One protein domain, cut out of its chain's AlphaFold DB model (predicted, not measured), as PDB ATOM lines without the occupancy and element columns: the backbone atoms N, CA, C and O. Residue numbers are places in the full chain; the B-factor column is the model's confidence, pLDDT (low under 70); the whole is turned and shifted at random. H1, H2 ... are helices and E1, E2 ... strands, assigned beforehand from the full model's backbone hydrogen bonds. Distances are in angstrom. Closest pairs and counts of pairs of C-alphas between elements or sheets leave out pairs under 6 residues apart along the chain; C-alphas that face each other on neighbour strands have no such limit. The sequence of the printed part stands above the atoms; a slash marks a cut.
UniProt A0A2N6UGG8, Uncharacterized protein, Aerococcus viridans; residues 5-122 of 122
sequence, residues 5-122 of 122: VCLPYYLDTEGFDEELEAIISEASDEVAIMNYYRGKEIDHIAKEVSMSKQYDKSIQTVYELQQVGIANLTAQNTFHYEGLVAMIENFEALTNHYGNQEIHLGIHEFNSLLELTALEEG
ATOM      1  N   VAL A   5     -25.712  36.778  42.334       97.12
ATOM      2  CA  VAL A   5     -24.774  37.019  43.439       97.12
ATOM      3  C   VAL A   5     -24.213  35.692  43.934       97.12
ATOM      4  O   VAL A   5     -24.958  34.805  44.340       97.12
ATOM      5  N   CYS A   6     -22.887  35.555  43.905       96.62
ATOM      6  CA  CYS A   6     -22.203  34.375  44.428       96.62
ATOM      7  C   CYS A   6     -22.029  34.489  45.947       96.62
ATOM      8  O   CYS A   6     -21.412  35.441  46.432       96.62
ATOM      9  N   LEU A   7     -22.573  33.522  46.681       95.12
ATOM     10  CA  LEU A   7     -22.543  33.449  48.132       95.12
ATOM     11  C   LEU A   7     -21.492  32.429  48.578       95.12
ATOM     12  O   LEU A   7     -21.514  31.280  48.118       95.12
ATOM     13  N   PRO A   8     -20.573  32.814  49.479       92.00
ATOM     14  CA  PRO A   8     -19.641  31.864  50.050       92.00
ATOM     15  C   PRO A   8     -20.389  30.886  50.954       92.00
ATOM     16  O   PRO A   8     -21.340  31.257  51.639       92.00
ATOM     17  N   TYR A   9     -19.885  29.657  51.010       85.19
ATOM     18  CA  TYR A   9     -20.520  28.530  51.692       85.19
ATOM     19  C   TYR A   9     -20.826  28.732  53.173       85.19
ATOM     20  O   TYR A   9     -21.506  27.906  53.739       85.19
ATOM     21  N   TYR A  10     -20.253  29.730  53.841       84.44
ATOM     22  CA  TYR A  10     -20.383  29.922  55.288       84.44
ATOM     23  C   TYR A  10     -21.333  31.070  55.653       84.44
ATOM     24  O   TYR A  10     -21.539  31.325  56.841       84.44
ATOM     25  N   LEU A  11     -21.858  31.813  54.671       84.38
ATOM     26  CA  LEU A  11     -22.548  33.084  54.914       84.38
ATOM     27  C   LEU A  11     -23.760  32.932  55.850       84.38
ATOM     28  O   LEU A  11     -23.937  33.734  56.765       84.38
ATOM     29  N   ASP A  12     -24.547  31.879  55.660       78.12
ATOM     30  CA  ASP A  12     -25.745  31.556  56.439       78.12
ATOM     31  C   ASP A  12     -25.452  31.015  57.852       78.12
ATOM     32  O   ASP A  12     -26.335  31.028  58.722       78.12
ATOM     33  N   THR A  13     -24.213  30.571  58.093       80.50
ATOM     34  CA  THR A  13     -23.744  30.040  59.385       80.50
ATOM     35  C   THR A  13     -23.142  31.099  60.312       80.50
ATOM     36  O   THR A  13     -23.062  30.879  61.521       80.50
ATOM     37  N   GLU A  14     -22.769  32.266  59.780       84.81
ATOM     38  CA  GLU A  14     -22.089  33.342  60.521       84.81
ATOM     39  C   GLU A  14     -23.056  34.405  61.090       84.81
ATOM     40  O   GLU A  14     -22.630  35.401  61.673       84.81
ATOM     41  N   GLY A  15     -24.370  34.185  60.970       84.88
ATOM     42  CA  GLY A  15     -25.397  35.064  61.541       84.88
ATOM     43  C   GLY A  15     -25.738  36.294  60.696       84.88
ATOM     44  O   GLY A  15     -26.291  37.250  61.234       84.88
ATOM     45  N   PHE A  16     -25.442  36.264  59.394       89.94
ATOM     46  CA  PHE A  16     -25.761  37.324  58.429       89.94
ATOM     47  C   PHE A  16     -27.161  37.170  57.815       89.94
ATOM     48  O   PHE A  16     -27.343  37.294  56.605       89.94
ATOM     49  N   ASP A  17     -28.157  36.823  58.632       91.50
ATOM     50  CA  ASP A  17     -29.493  36.462  58.141       91.50
ATOM     51  C   ASP A  17     -30.196  37.652  57.466       91.50
ATOM     52  O   ASP A  17     -30.831  37.477  56.426       91.50
ATOM     53  N   GLU A  18     -30.047  38.861  58.018       93.38
ATOM     54  CA  GLU A  18     -30.626  40.087  57.451       93.38
ATOM     55  C   GLU A  18     -29.943  40.465  56.128       93.38
ATOM     56  O   GLU A  18     -30.607  40.837  55.160       93.38
ATOM     57  N   GLU A  19     -28.616  40.342  56.053       94.31
ATOM     58  CA  GLU A  19     -27.863  40.614  54.833       94.31
ATOM     59  C   GLU A  19     -28.157  39.581  53.746       94.31
ATOM     60  O   GLU A  19     -28.300  39.951  52.581       94.31
ATOM     61  N   LEU A  20     -28.281  38.305  54.112       95.12
ATOM     62  CA  LEU A  20     -28.661  37.242  53.189       95.12
ATOM     63  C   LEU A  20     -30.056  37.500  52.612       95.12
ATOM     64  O   LEU A  20     -30.238  37.436  51.395       95.12
ATOM     65  N   GLU A  21     -31.023  37.856  53.461       95.81
ATOM     66  CA  GLU A  21     -32.373  38.203  53.020       95.81
ATOM     67  C   GLU A  21     -32.367  39.441  52.116       95.81
ATOM     68  O   GLU A  21     -33.029  39.432  51.079       95.81
ATOM     69  N   ALA A  22     -31.587  40.481  52.429       96.50
ATOM     70  CA  ALA A  22     -31.459  41.668  51.580       96.50
ATOM     71  C   ALA A  22     -30.809  41.350  50.222       96.50
ATOM     72  O   ALA A  22     -31.263  41.836  49.181       96.50
ATOM     73  N   ILE A  23     -29.777  40.498  50.200       96.56
ATOM     74  CA  ILE A  23     -29.142  40.047  48.957       96.56
ATOM     75  C   ILE A  23     -30.152  39.297  48.094       96.56
ATOM     76  O   ILE A  23     -30.312  39.618  46.913       96.56
ATOM     77  N   ILE A  24     -30.842  38.322  48.688       96.75
ATOM     78  CA  ILE A  24     -31.816  37.497  47.985       96.75
ATOM     79  C   ILE A  24     -32.987  38.355  47.533       96.75
ATOM     80  O   ILE A  24     -33.341  38.276  46.375       96.75
ATOM     81  N   SER A  25     -33.586  39.195  48.369       97.00
ATOM     82  CA  SER A  25     -34.832  39.899  48.033       97.00
ATOM     83  C   SER A  25     -34.632  41.138  47.153       97.00
ATOM     84  O   SER A  25     -35.387  41.325  46.195       97.00
ATOM     85  N   GLU A  26     -33.600  41.944  47.407       96.31
ATOM     86  CA  GLU A  26     -33.452  43.282  46.816       96.31
ATOM     87  C   GLU A  26     -32.268  43.409  45.847       96.31
ATOM     88  O   GLU A  26     -32.346  44.190  44.897       96.31
ATOM     89  N   ALA A  27     -31.175  42.669  46.068       96.38
ATOM     90  CA  ALA A  27     -29.897  42.918  45.387       96.38
ATOM     91  C   ALA A  27     -29.484  41.863  44.345       96.38
ATOM     92  O   ALA A  27     -28.371  41.938  43.822       96.38
ATOM     93  N   SER A  28     -30.342  40.891  44.037       97.31
ATOM     94  CA  SER A  28     -30.069  39.833  43.057       97.31
ATOM     95  C   SER A  28     -31.327  39.417  42.299       97.31
ATOM     96  O   SER A  28     -32.438  39.597  42.793       97.31
ATOM     97  N   ASP A  29     -31.166  38.867  41.100       97.31
ATOM     98  CA  ASP A  29     -32.224  38.123  40.406       97.31
ATOM     99  C   ASP A  29     -32.170  36.632  40.792       97.31
ATOM    100  O   ASP A  29     -33.201  35.972  40.877       97.31
ATOM    101  N   GLU A  30     -30.970  36.137  41.110       97.31
ATOM    102  CA  GLU A  30     -30.678  34.779  41.568       97.31
ATOM    103  C   GLU A  30     -29.421  34.784  42.462       97.31
ATOM    104  O   GLU A  30     -28.547  35.651  42.341       97.31
ATOM    105  N   VAL A  31     -29.288  33.792  43.345       97.50
ATOM    106  CA  VAL A  31     -28.057  33.562  44.116       97.50
ATOM    107  C   VAL A  31     -27.386  32.250  43.721       97.50
ATOM    108  O   VAL A  31     -28.054  31.238  43.527       97.50
ATOM    109  N   ALA A  32     -26.057  32.255  43.628       97.88
ATOM    110  CA  ALA A  32     -25.242  31.065  43.406       97.88
ATOM    111  C   ALA A  32     -24.481  30.719  44.689       97.88
ATOM    112  O   ALA A  32     -23.629  31.483  45.130       97.88
ATOM    113  N   ILE A  33     -24.786  29.582  45.301       97.19
ATOM    114  CA  ILE A  33     -24.275  29.192  46.616       97.19
ATOM    115  C   ILE A  33     -23.128  28.212  46.416       97.19
ATOM    116  O   ILE A  33     -23.318  27.153  45.821       97.19
ATOM    117  N   MET A  34     -21.941  28.536  46.923       95.81
ATOM    118  CA  MET A  34     -20.796  27.621  46.933       95.81
ATOM    119  C   MET A  34     -21.081  26.466  47.907       95.81
ATOM    120  O   MET A  34     -20.724  26.542  49.065       95.81
ATOM    121  N   ASN A  35     -21.771  25.402  47.510       93.75
ATOM    122  CA  ASN A  35     -22.276  24.379  48.434       93.75
ATOM    123  C   ASN A  35     -21.215  23.314  48.769       93.75
ATOM    124  O   ASN A  35     -21.275  22.166  48.332       93.75
ATOM    125  N   TYR A  36     -20.183  23.714  49.512       92.56
ATOM    126  CA  TYR A  36     -18.966  22.916  49.717       92.56
ATOM    127  C   TYR A  36     -19.034  22.032  50.969       92.56
ATOM    128  O   TYR A  36     -18.039  21.871  51.680       92.56
ATOM    129  N   TYR A  37     -20.202  21.456  51.255       91.56
ATOM    130  CA  TYR A  37     -20.394  20.495  52.343       91.56
ATOM    131  C   TYR A  37     -20.878  19.163  51.800       91.56
ATOM    132  O   TYR A  37     -22.048  18.798  51.912       91.56
ATOM    133  N   ARG A  38     -19.935  18.407  51.244       93.75
ATOM    134  CA  ARG A  38     -20.197  17.110  50.643       93.75
ATOM    135  C   ARG A  38     -20.868  16.152  51.628       93.75
ATOM    136  O   ARG A  38     -20.304  15.828  52.678       93.75
ATOM    137  N   GLY A  39     -22.049  15.661  51.268       92.38
ATOM    138  CA  GLY A  39     -22.905  14.804  52.094       92.38
ATOM    139  C   GLY A  39     -23.837  15.547  53.061       92.38
ATOM    140  O   GLY A  39     -24.521  14.895  53.851       92.38
ATOM    141  N   LYS A  40     -23.854  16.883  53.038       94.19
ATOM    142  CA  LYS A  40     -24.759  17.750  53.814       94.19
ATOM    143  C   LYS A  40     -25.321  18.902  52.975       94.19
ATOM    144  O   LYS A  40     -25.814  19.878  53.531       94.19
ATOM    145  N   GLU A  41     -25.260  18.785  51.654       95.25
ATOM    146  CA  GLU A  41     -25.584  19.847  50.701       95.25
ATOM    147  C   GLU A  41     -27.015  20.351  50.858       95.25
ATOM    148  O   GLU A  41     -27.255  21.544  50.720       95.25
ATOM    149  N   ILE A  42     -27.951  19.447  51.167       95.88
ATOM    150  CA  ILE A  42     -29.352  19.779  51.440       95.88
ATOM    151  C   ILE A  42     -29.427  20.660  52.690       95.88
ATOM    152  O   ILE A  42     -29.831  21.813  52.612       95.88
ATOM    153  N   ASP A  43     -28.972  20.160  53.840       94.19
ATOM    154  CA  ASP A  43     -29.075  20.902  55.101       94.19
ATOM    155  C   ASP A  43     -28.383  22.271  55.030       94.19
ATOM    156  O   ASP A  43     -28.861  23.226  55.638       94.19
ATOM    157  N   HIS A  44     -27.288  22.369  54.269       93.25
ATOM    158  CA  HIS A  44     -26.475  23.575  54.189       93.25
ATOM    159  C   HIS A  44     -27.090  24.714  53.362       93.25
ATOM    160  O   HIS A  44     -26.696  25.855  53.545       93.25
ATOM    161  N   ILE A  45     -28.040  24.448  52.462       95.25
ATOM    162  CA  ILE A  45     -28.677  25.516  51.662       95.25
ATOM    163  C   ILE A  45     -30.127  25.775  52.063       95.25
ATOM    164  O   ILE A  45     -30.872  26.478  51.376       95.25
ATOM    165  N   ALA A  46     -30.579  25.158  53.157       95.06
ATOM    166  CA  ALA A  46     -31.979  25.188  53.553       95.06
ATOM    167  C   ALA A  46     -32.485  26.618  53.797       95.06
ATOM    168  O   ALA A  46     -33.653  26.911  53.518       95.06
ATOM    169  N   LYS A  47     -31.619  27.513  54.293       94.69
ATOM    170  CA  LYS A  47     -31.974  28.909  54.557       94.69
ATOM    171  C   LYS A  47     -32.135  29.688  53.254       94.69
ATOM    172  O   LYS A  47     -33.178  30.306  53.050       94.69
ATOM    173  N   GLU A  48     -31.169  29.588  52.350       96.00
ATOM    174  CA  GLU A  48     -31.186  30.229  51.038       96.00
ATOM    175  C   GLU A  48     -32.356  29.741  50.193       96.00
ATOM    176  O   GLU A  48     -33.038  30.558  49.578       96.00
ATOM    177  N   VAL A  49     -32.648  28.436  50.206       96.69
ATOM    178  CA  VAL A  49     -33.833  27.876  49.543       96.69
ATOM    179  C   VAL A  49     -35.109  28.465  50.139       96.69
ATOM    180  O   VAL A  49     -35.991  28.902  49.402       96.69
ATOM    181  N   SER A  50     -35.227  28.494  51.471       95.75
ATOM    182  CA  SER A  50     -36.421  29.023  52.140       95.75
ATOM    183  C   SER A  50     -36.657  30.499  51.809       95.75
ATOM    184  O   SER A  50     -37.787  30.882  51.507       95.75
ATOM    185  N   MET A  51     -35.604  31.318  51.851       96.00
ATOM    186  CA  MET A  51     -35.672  32.746  51.536       96.00
ATOM    187  C   MET A  51     -35.942  32.978  50.047       96.00
ATOM    188  O   MET A  51     -36.853  33.722  49.699       96.00
ATOM    189  N   SER A  52     -35.228  32.298  49.150       96.94
ATOM    190  CA  SER A  52     -35.418  32.469  47.700       96.94
ATOM    191  C   SER A  52     -36.833  32.093  47.280       96.94
ATOM    192  O   SER A  52     -37.473  32.829  46.531       96.94
ATOM    193  N   LYS A  53     -37.396  31.038  47.880       96.69
ATOM    194  CA  LYS A  53     -38.797  30.666  47.691       96.69
ATOM    195  C   LYS A  53     -39.780  31.739  48.160       96.69
ATOM    196  O   LYS A  53     -40.793  31.964  47.505       96.69
ATOM    197  N   GLN A  54     -39.518  32.386  49.298       97.06
ATOM    198  CA  GLN A  54     -40.360  33.475  49.812       97.06
ATOM    199  C   GLN A  54     -40.437  34.654  48.830       97.06
ATOM    200  O   GLN A  54     -41.473  35.316  48.763       97.06
ATOM    201  N   TYR A  55     -39.371  34.885  48.062       97.12
ATOM    202  CA  TYR A  55     -39.259  35.980  47.097       97.12
ATOM    203  C   TYR A  55     -39.423  35.555  45.631       97.12
ATOM    204  O   TYR A  55     -39.220  36.391  44.755       97.12
ATOM    205  N   ASP A  56     -39.823  34.304  45.375       96.50
ATOM    206  CA  ASP A  56     -40.015  33.737  44.031       96.50
ATOM    207  C   ASP A  56     -38.757  33.838  43.145       96.50
ATOM    208  O   ASP A  56     -38.814  34.260  41.991       96.50
ATOM    209  N   LYS A  57     -37.594  33.486  43.712       97.12
ATOM    210  CA  LYS A  57     -36.295  33.490  43.021       97.12
ATOM    211  C   LYS A  57     -35.726  32.087  42.888       97.12
ATOM    212  O   LYS A  57     -35.840  31.278  43.813       97.12
ATOM    213  N   SER A  58     -35.098  31.806  41.748       97.31
ATOM    214  CA  SER A  58     -34.290  30.601  41.562       97.31
ATOM    215  C   SER A  58     -32.967  30.718  42.323       97.31
ATOM    216  O   SER A  58     -32.578  31.799  42.778       97.31
ATOM    217  N   ILE A  59     -32.281  29.587  42.480       97.88
ATOM    218  CA  ILE A  59     -30.931  29.533  43.047       97.88
ATOM    219  C   ILE A  59     -30.030  28.636  42.201       97.88
ATOM    220  O   ILE A  59     -30.510  27.730  41.523       97.88
ATOM    221  N   GLN A  60     -28.717  28.796  42.338       98.12
ATOM    222  CA  GLN A  60     -27.730  27.829  41.864       98.12
ATOM    223  C   GLN A  60     -27.017  27.185  43.050       98.12
ATOM    224  O   GLN A  60     -26.563  27.883  43.956       98.12
ATOM    225  N   THR A  61     -26.868  25.863  43.034       97.81
ATOM    226  CA  THR A  61     -25.969  25.151  43.952       97.81
ATOM    227  C   THR A  61     -24.675  24.837  43.212       97.81
ATOM    228  O   THR A  61     -24.680  24.155  42.187       97.81
ATOM    229  N   VAL A  62     -23.562  25.382  43.693       98.06
ATOM    230  CA  VAL A  62     -22.250  25.275  43.053       98.06
ATOM    231  C   VAL A  62     -21.424  24.212  43.767       98.06
ATOM    232  O   VAL A  62     -21.109  24.363  44.945       98.06
ATOM    233  N   TYR A  63     -21.040  23.164  43.047       97.75
ATOM    234  CA  TYR A  63     -20.175  22.098  43.556       97.75
ATOM    235  C   TYR A  63     -18.699  22.419  43.332       97.75
ATOM    236  O   TYR A  63     -18.358  23.075  42.355       97.75
ATOM    237  N   GLU A  64     -17.830  21.934  44.218       97.25
ATOM    238  CA  GLU A  64     -16.372  22.013  44.083       97.25
ATOM    239  C   GLU A  64     -15.801  20.689  43.557       97.25
ATOM    240  O   GLU A  64     -16.177  19.610  44.019       97.25
ATOM    241  N   LEU A  65     -14.859  20.775  42.623       97.19
ATOM    242  CA  LEU A  65     -14.206  19.668  41.926       97.19
ATOM    243  C   LEU A  65     -12.681  19.714  42.070       97.19
ATOM    244  O   LEU A  65     -11.997  18.764  41.679       97.19
ATOM    245  N   GLN A  66     -12.124  20.803  42.611       96.62
ATOM    246  CA  GLN A  66     -10.687  20.933  42.819       96.62
ATOM    247  C   GLN A  66     -10.155  19.888  43.798       96.62
ATOM    248  O   GLN A  66     -10.827  19.472  44.744       96.62
ATOM    249  N   GLN A  67      -8.906  19.479  43.587       95.75
ATOM    250  CA  GLN A  67      -8.235  18.505  44.436       95.75
ATOM    251  C   GLN A  67      -8.036  19.027  45.869       95.75
ATOM    252  O   GLN A  67      -7.730  20.198  46.108       95.75
ATOM    253  N   VAL A  68      -8.131  18.111  46.836       95.50
ATOM    254  CA  VAL A  68      -7.800  18.360  48.248       95.50
ATOM    255  C   VAL A  68      -6.402  18.971  48.391       95.50
ATOM    256  O   VAL A  68      -5.440  18.508  47.783       95.50
ATOM    257  N   GLY A  69      -6.285  19.984  49.249       92.44
ATOM    258  CA  GLY A  69      -5.040  20.714  49.502       92.44
ATOM    259  C   GLY A  69      -4.862  21.978  48.655       92.44
ATOM    260  O   GLY A  69      -4.075  22.844  49.039       92.44
ATOM    261  N   ILE A  70      -5.624  22.147  47.569       90.25
ATOM    262  CA  ILE A  70      -5.745  23.435  46.873       90.25
ATOM    263  C   ILE A  70      -6.678  24.331  47.690       90.25
ATOM    264  O   ILE A  70      -7.698  23.862  48.173       90.25
ATOM    265  N   ALA A  71      -6.315  25.601  47.899       86.38
ATOM    266  CA  ALA A  71      -7.131  26.572  48.643       86.38
ATOM    267  C   ALA A  71      -7.612  26.094  50.039       86.38
ATOM    268  O   ALA A  71      -8.630  26.558  50.541       86.38
ATOM    269  N   ASN A  72      -6.860  25.192  50.688       89.12
ATOM    270  CA  ASN A  72      -7.225  24.521  51.947       89.12
ATOM    271  C   ASN A  72      -8.470  23.618  51.875       89.12
ATOM    272  O   ASN A  72      -9.034  23.278  52.916       89.12
ATOM    273  N   LEU A  73      -8.879  23.188  50.679       93.25
ATOM    274  CA  LEU A  73      -9.970  22.236  50.506       93.25
ATOM    275  C   LEU A  73      -9.652  20.914  51.202       93.25
ATOM    276  O   LEU A  73      -8.558  20.356  51.061       93.25
ATOM    277  N   THR A  74     -10.640  20.394  51.920       94.31
ATOM    278  CA  THR A  74     -10.634  19.037  52.465       94.31
ATOM    279  C   THR A  74     -11.501  18.129  51.599       94.31
ATOM    280  O   THR A  74     -12.261  18.607  50.760       94.31
ATOM    281  N   ALA A  75     -11.441  16.813  51.821       93.69
ATOM    282  CA  ALA A  75     -12.332  15.886  51.122       93.69
ATOM    283  C   ALA A  75     -13.811  16.267  51.315       93.69
ATOM    284  O   ALA A  75     -14.590  16.203  50.384       93.69
ATOM    285  N   GLN A  76     -14.201  16.785  52.480       93.44
ATOM    286  CA  GLN A  76     -15.593  17.187  52.716       93.44
ATOM    287  C   GLN A  76     -16.057  18.360  51.846       93.44
ATOM    288  O   GLN A  76     -17.247  18.636  51.823       93.44
ATOM    289  N   ASN A  77     -15.152  19.053  51.155       94.81
ATOM    290  CA  ASN A  77     -15.505  20.222  50.365       94.81
ATOM    291  C   ASN A  77     -15.688  19.933  48.883       94.81
ATOM    292  O   ASN A  77     -16.343  20.724  48.228       94.81
ATOM    293  N   THR A  78     -15.135  18.835  48.369       96.69
ATOM    294  CA  THR A  78     -14.963  18.605  46.928       96.69
ATOM    295  C   THR A  78     -15.420  17.215  46.511       96.69
ATOM    296  O   THR A  78     -15.305  16.263  47.284       96.69
ATOM    297  N   PHE A  79     -15.886  17.085  45.271       97.19
ATOM    298  CA  PHE A  79     -16.206  15.818  44.608       97.19
ATOM    299  C   PHE A  79     -15.036  15.236  43.804       97.19
ATOM    300  O   PHE A  79     -15.213  14.245  43.103       97.19
ATOM    301  N   HIS A  80     -13.829  15.805  43.910       96.69
ATOM    302  CA  HIS A  80     -12.671  15.377  43.118       96.69
ATOM    303  C   HIS A  80     -12.399  13.860  43.146       96.69
ATOM    304  O   HIS A  80     -12.044  13.283  42.125       96.69
ATOM    305  N   TYR A  81     -12.548  13.197  44.299       95.38
ATOM    306  CA  TYR A  81     -12.281  11.755  44.412       95.38
ATOM    307  C   TYR A  81     -13.515  10.880  44.155       95.38
ATOM    308  O   TYR A  81     -13.378   9.679  43.933       95.38
ATOM    309  N   GLU A  82     -14.707  11.465  44.212       96.06
ATOM    310  CA  GLU A  82     -15.999  10.801  44.052       96.06
ATOM    311  C   GLU A  82     -16.459  10.798  42.592       96.06
ATOM    312  O   GLU A  82     -17.194   9.896  42.195       96.06
ATOM    313  N   GLY A  83     -15.997  11.765  41.797       96.19
ATOM    314  CA  GLY A  83     -16.295  11.881  40.373       96.19
ATOM    315  C   GLY A  83     -17.569  12.670  40.067       96.19
ATOM    316  O   GLY A  83     -18.327  13.072  40.959       96.19
ATOM    317  N   LEU A  84     -17.801  12.901  38.774       96.81
ATOM    318  CA  LEU A  84     -18.931  13.692  38.285       96.81
ATOM    319  C   LEU A  84     -20.242  12.934  38.454       96.81
ATOM    320  O   LEU A  84     -21.253  13.547  38.783       96.81
ATOM    321  N   VAL A  85     -20.230  11.605  38.308       96.25
ATOM    322  CA  VAL A  85     -21.427  10.774  38.528       96.25
ATOM    323  C   VAL A  85     -21.983  10.981  39.938       96.25
ATOM    324  O   VAL A  85     -23.166  11.276  40.091       96.25
ATOM    325  N   ALA A  86     -21.131  10.921  40.964       96.94
ATOM    326  CA  ALA A  86     -21.554  11.134  42.347       96.94
ATOM    327  C   ALA A  86     -22.065  12.566  42.593       96.94
ATOM    328  O   ALA A  86     -23.010  12.762  43.358       96.94
ATOM    329  N   MET A  87     -21.464  13.568  41.940       97.56
ATOM    330  CA  MET A  87     -21.944  14.953  41.995       97.56
ATOM    331  C   MET A  87     -23.339  15.079  41.368       97.56
ATOM    332  O   MET A  87     -24.211  15.733  41.938       97.56
ATOM    333  N   ILE A  88     -23.573  14.433  40.219       97.50
ATOM    334  CA  ILE A  88     -24.859  14.475  39.508       97.50
ATOM    335  C   ILE A  88     -25.938  13.793  40.349       97.50
ATOM    336  O   ILE A  88     -27.002  14.373  40.551       97.50
ATOM    337  N   GLU A  89     -25.649  12.618  40.910       97.88
ATOM    338  CA  GLU A  89     -26.563  11.912  41.815       97.88
ATOM    339  C   GLU A  89     -26.922  12.764  43.044       97.88
ATOM    340  O   GLU A  89     -28.079  12.791  43.474       97.88
ATOM    341  N   ASN A  90     -25.954  13.505  43.599       97.94
ATOM    342  CA  ASN A  90     -26.212  14.434  44.697       97.94
ATOM    343  C   ASN A  90     -27.125  15.593  44.265       97.94
ATOM    344  O   ASN A  90     -28.090  15.899  44.966       97.94
ATOM    345  N   PHE A  91     -26.868  16.195  43.101       98.12
ATOM    346  CA  PHE A  91     -27.696  17.273  42.559       98.12
ATOM    347  C   PHE A  91     -29.136  16.813  42.280       98.12
ATOM    348  O   PHE A  91     -30.096  17.502  42.633       98.12
ATOM    349  N   GLU A  92     -29.318  15.619  41.718       98.12
ATOM    350  CA  GLU A  92     -30.638  15.012  41.531       98.12
ATOM    351  C   GLU A  92     -31.345  14.774  42.874       98.12
ATOM    352  O   GLU A  92     -32.531  15.071  43.020       98.12
ATOM    353  N   ALA A  93     -30.642  14.273  43.893       98.12
ATOM    354  CA  ALA A  93     -31.224  14.089  45.222       98.12
ATOM    355  C   ALA A  93     -31.646  15.425  45.862       98.12
ATOM    356  O   ALA A  93     -32.731  15.519  46.442       98.12
ATOM    357  N   LEU A  94     -30.818  16.462  45.722       97.94
ATOM    358  CA  LEU A  94     -31.059  17.803  46.249       97.94
ATOM    359  C   LEU A  94     -32.260  18.476  45.571       97.94
ATOM    360  O   LEU A  94     -33.156  18.978  46.252       97.94
ATOM    361  N   THR A  95     -32.326  18.438  44.241       97.81
ATOM    362  CA  THR A  95     -33.458  18.986  43.474       97.81
ATOM    363  C   THR A  95     -34.763  18.249  43.779       97.81
ATOM    364  O   THR A  95     -35.795  18.886  43.984       97.81
ATOM    365  N   ASN A  96     -34.723  16.919  43.912       98.00
ATOM    366  CA  ASN A  96     -35.880  16.126  44.336       98.00
ATOM    367  C   ASN A  96     -36.348  16.486  45.755       98.00
ATOM    368  O   ASN A  96     -37.553  16.572  46.001       98.00
ATOM    369  N   HIS A  97     -35.418  16.712  46.688       98.19
ATOM    370  CA  HIS A  97     -35.742  17.123  48.055       98.19
ATOM    371  C   HIS A  97     -36.481  18.468  48.080       98.19
ATOM    372  O   HIS A  97     -37.497  18.616  48.762       98.19
ATOM    373  N   TYR A  98     -36.006  19.434  47.293       97.56
ATOM    374  CA  TYR A  98     -36.561  20.781  47.231       97.56
ATOM    375  C   TYR A  98     -37.598  20.991  46.129       97.56
ATOM    376  O   TYR A  98     -37.870  22.143  45.829       97.56
ATOM    377  N   GLY A  99     -38.215  19.939  45.574       92.25
ATOM    378  CA  GLY A  99     -38.947  19.918  44.287       92.25
ATOM    379  C   GLY A  99     -40.048  20.961  43.992       92.25
ATOM    380  O   GLY A  99     -40.684  20.887  42.949       92.25
ATOM    381  N   ASN A 100     -40.282  21.932  44.876       91.62
ATOM    382  CA  ASN A 100     -41.047  23.160  44.641       91.62
ATOM    383  C   ASN A 100     -40.163  24.425  44.508       91.62
ATOM    384  O   ASN A 100     -40.685  25.529  44.649       91.62
ATOM    385  N   GLN A 101     -38.850  24.275  44.345       97.31
ATOM    386  CA  GLN A 101     -37.864  25.338  44.165       97.31
ATOM    387  C   GLN A 101     -37.098  25.064  42.870       97.31
ATOM    388  O   GLN A 101     -36.644  23.941  42.647       97.31
ATOM    389  N   GLU A 102     -36.934  26.085  42.034       97.56
ATOM    390  CA  GLU A 102     -36.049  26.012  40.873       97.56
ATOM    391  C   GLU A 102     -34.596  26.139  41.342       97.56
ATOM    392  O   GLU A 102     -34.228  27.121  41.996       97.56
ATOM    393  N   ILE A 103     -33.800  25.104  41.065       98.25
ATOM    394  CA  ILE A 103     -32.395  25.001  41.466       98.25
ATOM    395  C   ILE A 103     -31.572  24.621  40.236       98.25
ATOM    396  O   ILE A 103     -31.780  23.562  39.641       98.25
ATOM    397  N   HIS A 104     -30.615  25.468  39.883       98.00
ATOM    398  CA  HIS A 104     -29.664  25.241  38.806       98.00
ATOM    399  C   HIS A 104     -28.365  24.614  39.324       98.00
ATOM    400  O   HIS A 104     -27.948  24.819  40.468       98.00
ATOM    401  N   LEU A 105     -27.707  23.853  38.452       97.88
ATOM    402  CA  LEU A 105     -26.399  23.273  38.721       97.88
ATOM    403  C   LEU A 105     -25.296  24.287  38.400       97.88
ATOM    404  O   LEU A 105     -25.185  24.745  37.264       97.88
ATOM    405  N   GLY A 106     -24.438  24.564  39.378       97.75
ATOM    406  CA  GLY A 106     -23.172  25.259  39.189       97.75
ATOM    407  C   GLY A 106     -21.982  24.335  39.448       97.75
ATOM    408  O   GLY A 106     -22.050  23.422  40.272       97.75
ATOM    409  N   ILE A 107     -20.871  24.583  38.756       97.62
ATOM    410  CA  ILE A 107     -19.644  23.792  38.887       97.62
ATOM    411  C   ILE A 107     -18.448  24.727  39.056       97.62
ATOM    412  O   ILE A 107     -18.232  25.642  38.261       97.62
ATOM    413  N   HIS A 108     -17.641  24.441  40.066       95.69
ATOM    414  CA  HIS A 108     -16.302  24.957  40.286       95.69
ATOM    415  C   HIS A 108     -15.373  23.738  40.397       95.69
ATOM    416  O   HIS A 108     -15.720  22.784  41.063       95.69
ATOM    417  N   GLU A 109     -14.236  23.614  39.725       94.69
ATOM    418  CA  GLU A 109     -13.526  24.559  38.868       94.69
ATOM    419  C   GLU A 109     -13.344  23.978  37.451       94.69
ATOM    420  O   GLU A 109     -13.315  22.762  37.256       94.69
ATOM    421  N   PHE A 110     -13.244  24.849  36.440       96.12
ATOM    422  CA  PHE A 110     -13.248  24.473  35.022       96.12
ATOM    423  C   PHE A 110     -12.153  23.468  34.628       96.12
ATOM    424  O   PHE A 110     -12.435  22.519  33.897       96.12
ATOM    425  N   ASN A 111     -10.914  23.637  35.095       96.50
ATOM    426  CA  ASN A 111      -9.840  22.698  34.766       96.50
ATOM    427  C   ASN A 111     -10.057  21.346  35.449       96.50
ATOM    428  O   ASN A 111      -9.810  20.310  34.834       96.50
ATOM    429  N   SER A 112     -10.574  21.346  36.678       96.38
ATOM    430  CA  SER A 112     -10.954  20.109  37.365       96.38
ATOM    431  C   SER A 112     -12.117  19.393  36.678       96.38
ATOM    432  O   SER A 112     -12.101  18.171  36.582       96.38
ATOM    433  N   LEU A 113     -13.085  20.128  36.120       97.25
ATOM    434  CA  LEU A 113     -14.140  19.537  35.293       97.25
ATOM    435  C   LEU A 113     -13.559  18.827  34.059       97.25
ATOM    436  O   LEU A 113     -13.953  17.699  33.764       97.25
ATOM    437  N   LEU A 114     -12.607  19.456  33.358       96.75
ATOM    438  CA  LEU A 114     -11.935  18.838  32.207       96.75
ATOM    439  C   LEU A 114     -11.159  17.576  32.602       96.75
ATOM    440  O   LEU A 114     -11.229  16.571  31.897       96.75
ATOM    441  N   GLU A 115     -10.433  17.626  33.720       95.69
ATOM    442  CA  GLU A 115      -9.676  16.490  34.248       95.69
ATOM    443  C   GLU A 115     -10.591  15.305  34.575       95.69
ATOM    444  O   GLU A 115     -10.357  14.200  34.088       95.69
ATOM    445  N   LEU A 116     -11.655  15.538  35.350       95.44
ATOM    446  CA  LEU A 116     -12.577  14.481  35.765       95.44
ATOM    447  C   LEU A 116     -13.339  13.886  34.578       95.44
ATOM    448  O   LEU A 116     -13.476  12.669  34.498       95.44
ATOM    449  N   THR A 117     -13.752  14.716  33.616       95.44
ATOM    450  CA  THR A 117     -14.405  14.227  32.390       95.44
ATOM    451  C   THR A 117     -13.478  13.284  31.618       95.44
ATOM    452  O   THR A 117     -13.889  12.201  31.212       95.44
ATOM    453  N   ALA A 118     -12.200  13.648  31.462       93.56
ATOM    454  CA  ALA A 118     -11.231  12.814  30.753       93.56
ATOM    455  C   ALA A 118     -10.933  11.484  31.472       93.56
ATOM    456  O   ALA A 118     -10.613  10.495  30.814       93.56
ATOM    457  N   LEU A 119     -11.019  11.455  32.807       89.31
ATOM    458  CA  LEU A 119     -10.843  10.239  33.604       89.31
ATOM    459  C   LEU A 119     -12.035   9.280  33.492       89.31
ATOM    460  O   LEU A 119     -11.833   8.073  33.568       89.31
ATOM    461  N   GLU A 120     -13.252   9.797  33.319       87.25
ATOM    462  CA  GLU A 120     -14.472   8.984  33.213       87.25
ATOM    463  C   GLU A 120     -14.727   8.447  31.791       87.25
ATOM    464  O   GLU A 120     -15.444   7.461  31.622       87.25
ATOM    465  N   GLU A 121     -14.130   9.058  30.765       82.25
ATOM    466  CA  GLU A 121     -14.202   8.584  29.373       82.25
ATOM    467  C   GLU A 121     -13.200   7.457  29.035       82.25
ATOM    468  O   GLU A 121     -13.312   6.847  27.966       82.25
ATOM    469  N   GLY A 122     -12.213   7.197  29.904       59.53
ATOM    470  CA  GLY A 122     -11.118   6.233  29.692       59.53
ATOM    471  C   GLY A 122     -11.361   4.850  30.286       59.53
ATOM    472  O   GLY A 122     -11.043   3.860  29.584       59.53
TER     473      GLY A 122
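What this domain is: This is residues 5 to 122 of the 122 residues of an uncharacterized protein of Aerococcus viridans (UniProt A0A2N6UGG8). A strongly curved wall of four parallel strands has H4 packed over E3 and E4 and H3 over E2, while H1 and H2 graze it. Beyond the last ends of E3 and E4 lie H5 and the looping link of residues 65 to 82, at one end of an elongated whole. The printed part has 118 residues, with five named helices and four named strands in the order E1 H1 E2 H2 H3 E3 H4 E4 H5; its class is mixed, helices and strands. The sheet runs E1 E2 E3 E4, all parallel. It is compact, with a radius of gyration of the C-alphas of 14.5 A and spans of 45, 29 and 21 A.

Where its parts are: E1, residues 5 to 7, begins at C-alpha 5 (-24.774, 37.019, 43.439). H1 is residues 17 to 25, 11.9 A long, and E2 residues 30 to 34, 13.3 A. H2 is residues 41 to 44, H3 residues 46 to 54, 12.4 A, and E3 residues 59 to 64, 16.4 A. H4, residues 83 to 97, is the longest helix at 21.6 A and begins at C-alpha 83 (-16.295, 11.881, 40.373). E4 is residues 103 to 108, 16.1 A. H5, residues 110 to 120, is 15.6 A long and ends at C-alpha 120 (-14.472, 8.984, 33.213).

How they stand to each other: E1 and E2 are parallel neighbours, with N 7 and O 32 within hydrogen-bond range at 2.8 A. Between E2 and E3 it is N 60 and O 31, 2.8 A; between E3 and E4, N 106 and O 61, 2.8 A. E1, H1, E2; E2, H2 H3, E3; and E3, H4, E4 are strand-helix-strand units, parallel neighbour strands with helices between, each with a right-handed crossover. H3 and H4 make two layers with the sheet, helices on one face of it. H3 runs along E2 at a height over the sheet of 9.9 A, and H4 runs along the strands over E3 and E4 at 9.8 A. H1 only grazes the sheet; it touches H3 at a steep tilt of 44 degrees, closest at the C-alphas of Ile 24 and Ser 52, 6.2 A. H2 only just touches H4, with 3 pairs of C-alphas within 8 A, closest Ile 42 and Leu 94, 5.8 A. H5 touches residues 83 to 84 of H4, about perpendicular at 73 degrees, closest at the C-alphas of Gly 83 and Leu 116, 6.5 A. Every O i to N i+4 pair is within hydrogen-bond range in H1, H3, H4 and H5; H2 is too short for such a pair.

The domain as a whole: The C-alphas farthest apart, of Glu 18 and Gly 122, are 47.9 A apart. The printed part has no cut. The link E3 to H4 is long. Mean pLDDT of the printed part is 94.5; residue 122 is under 70.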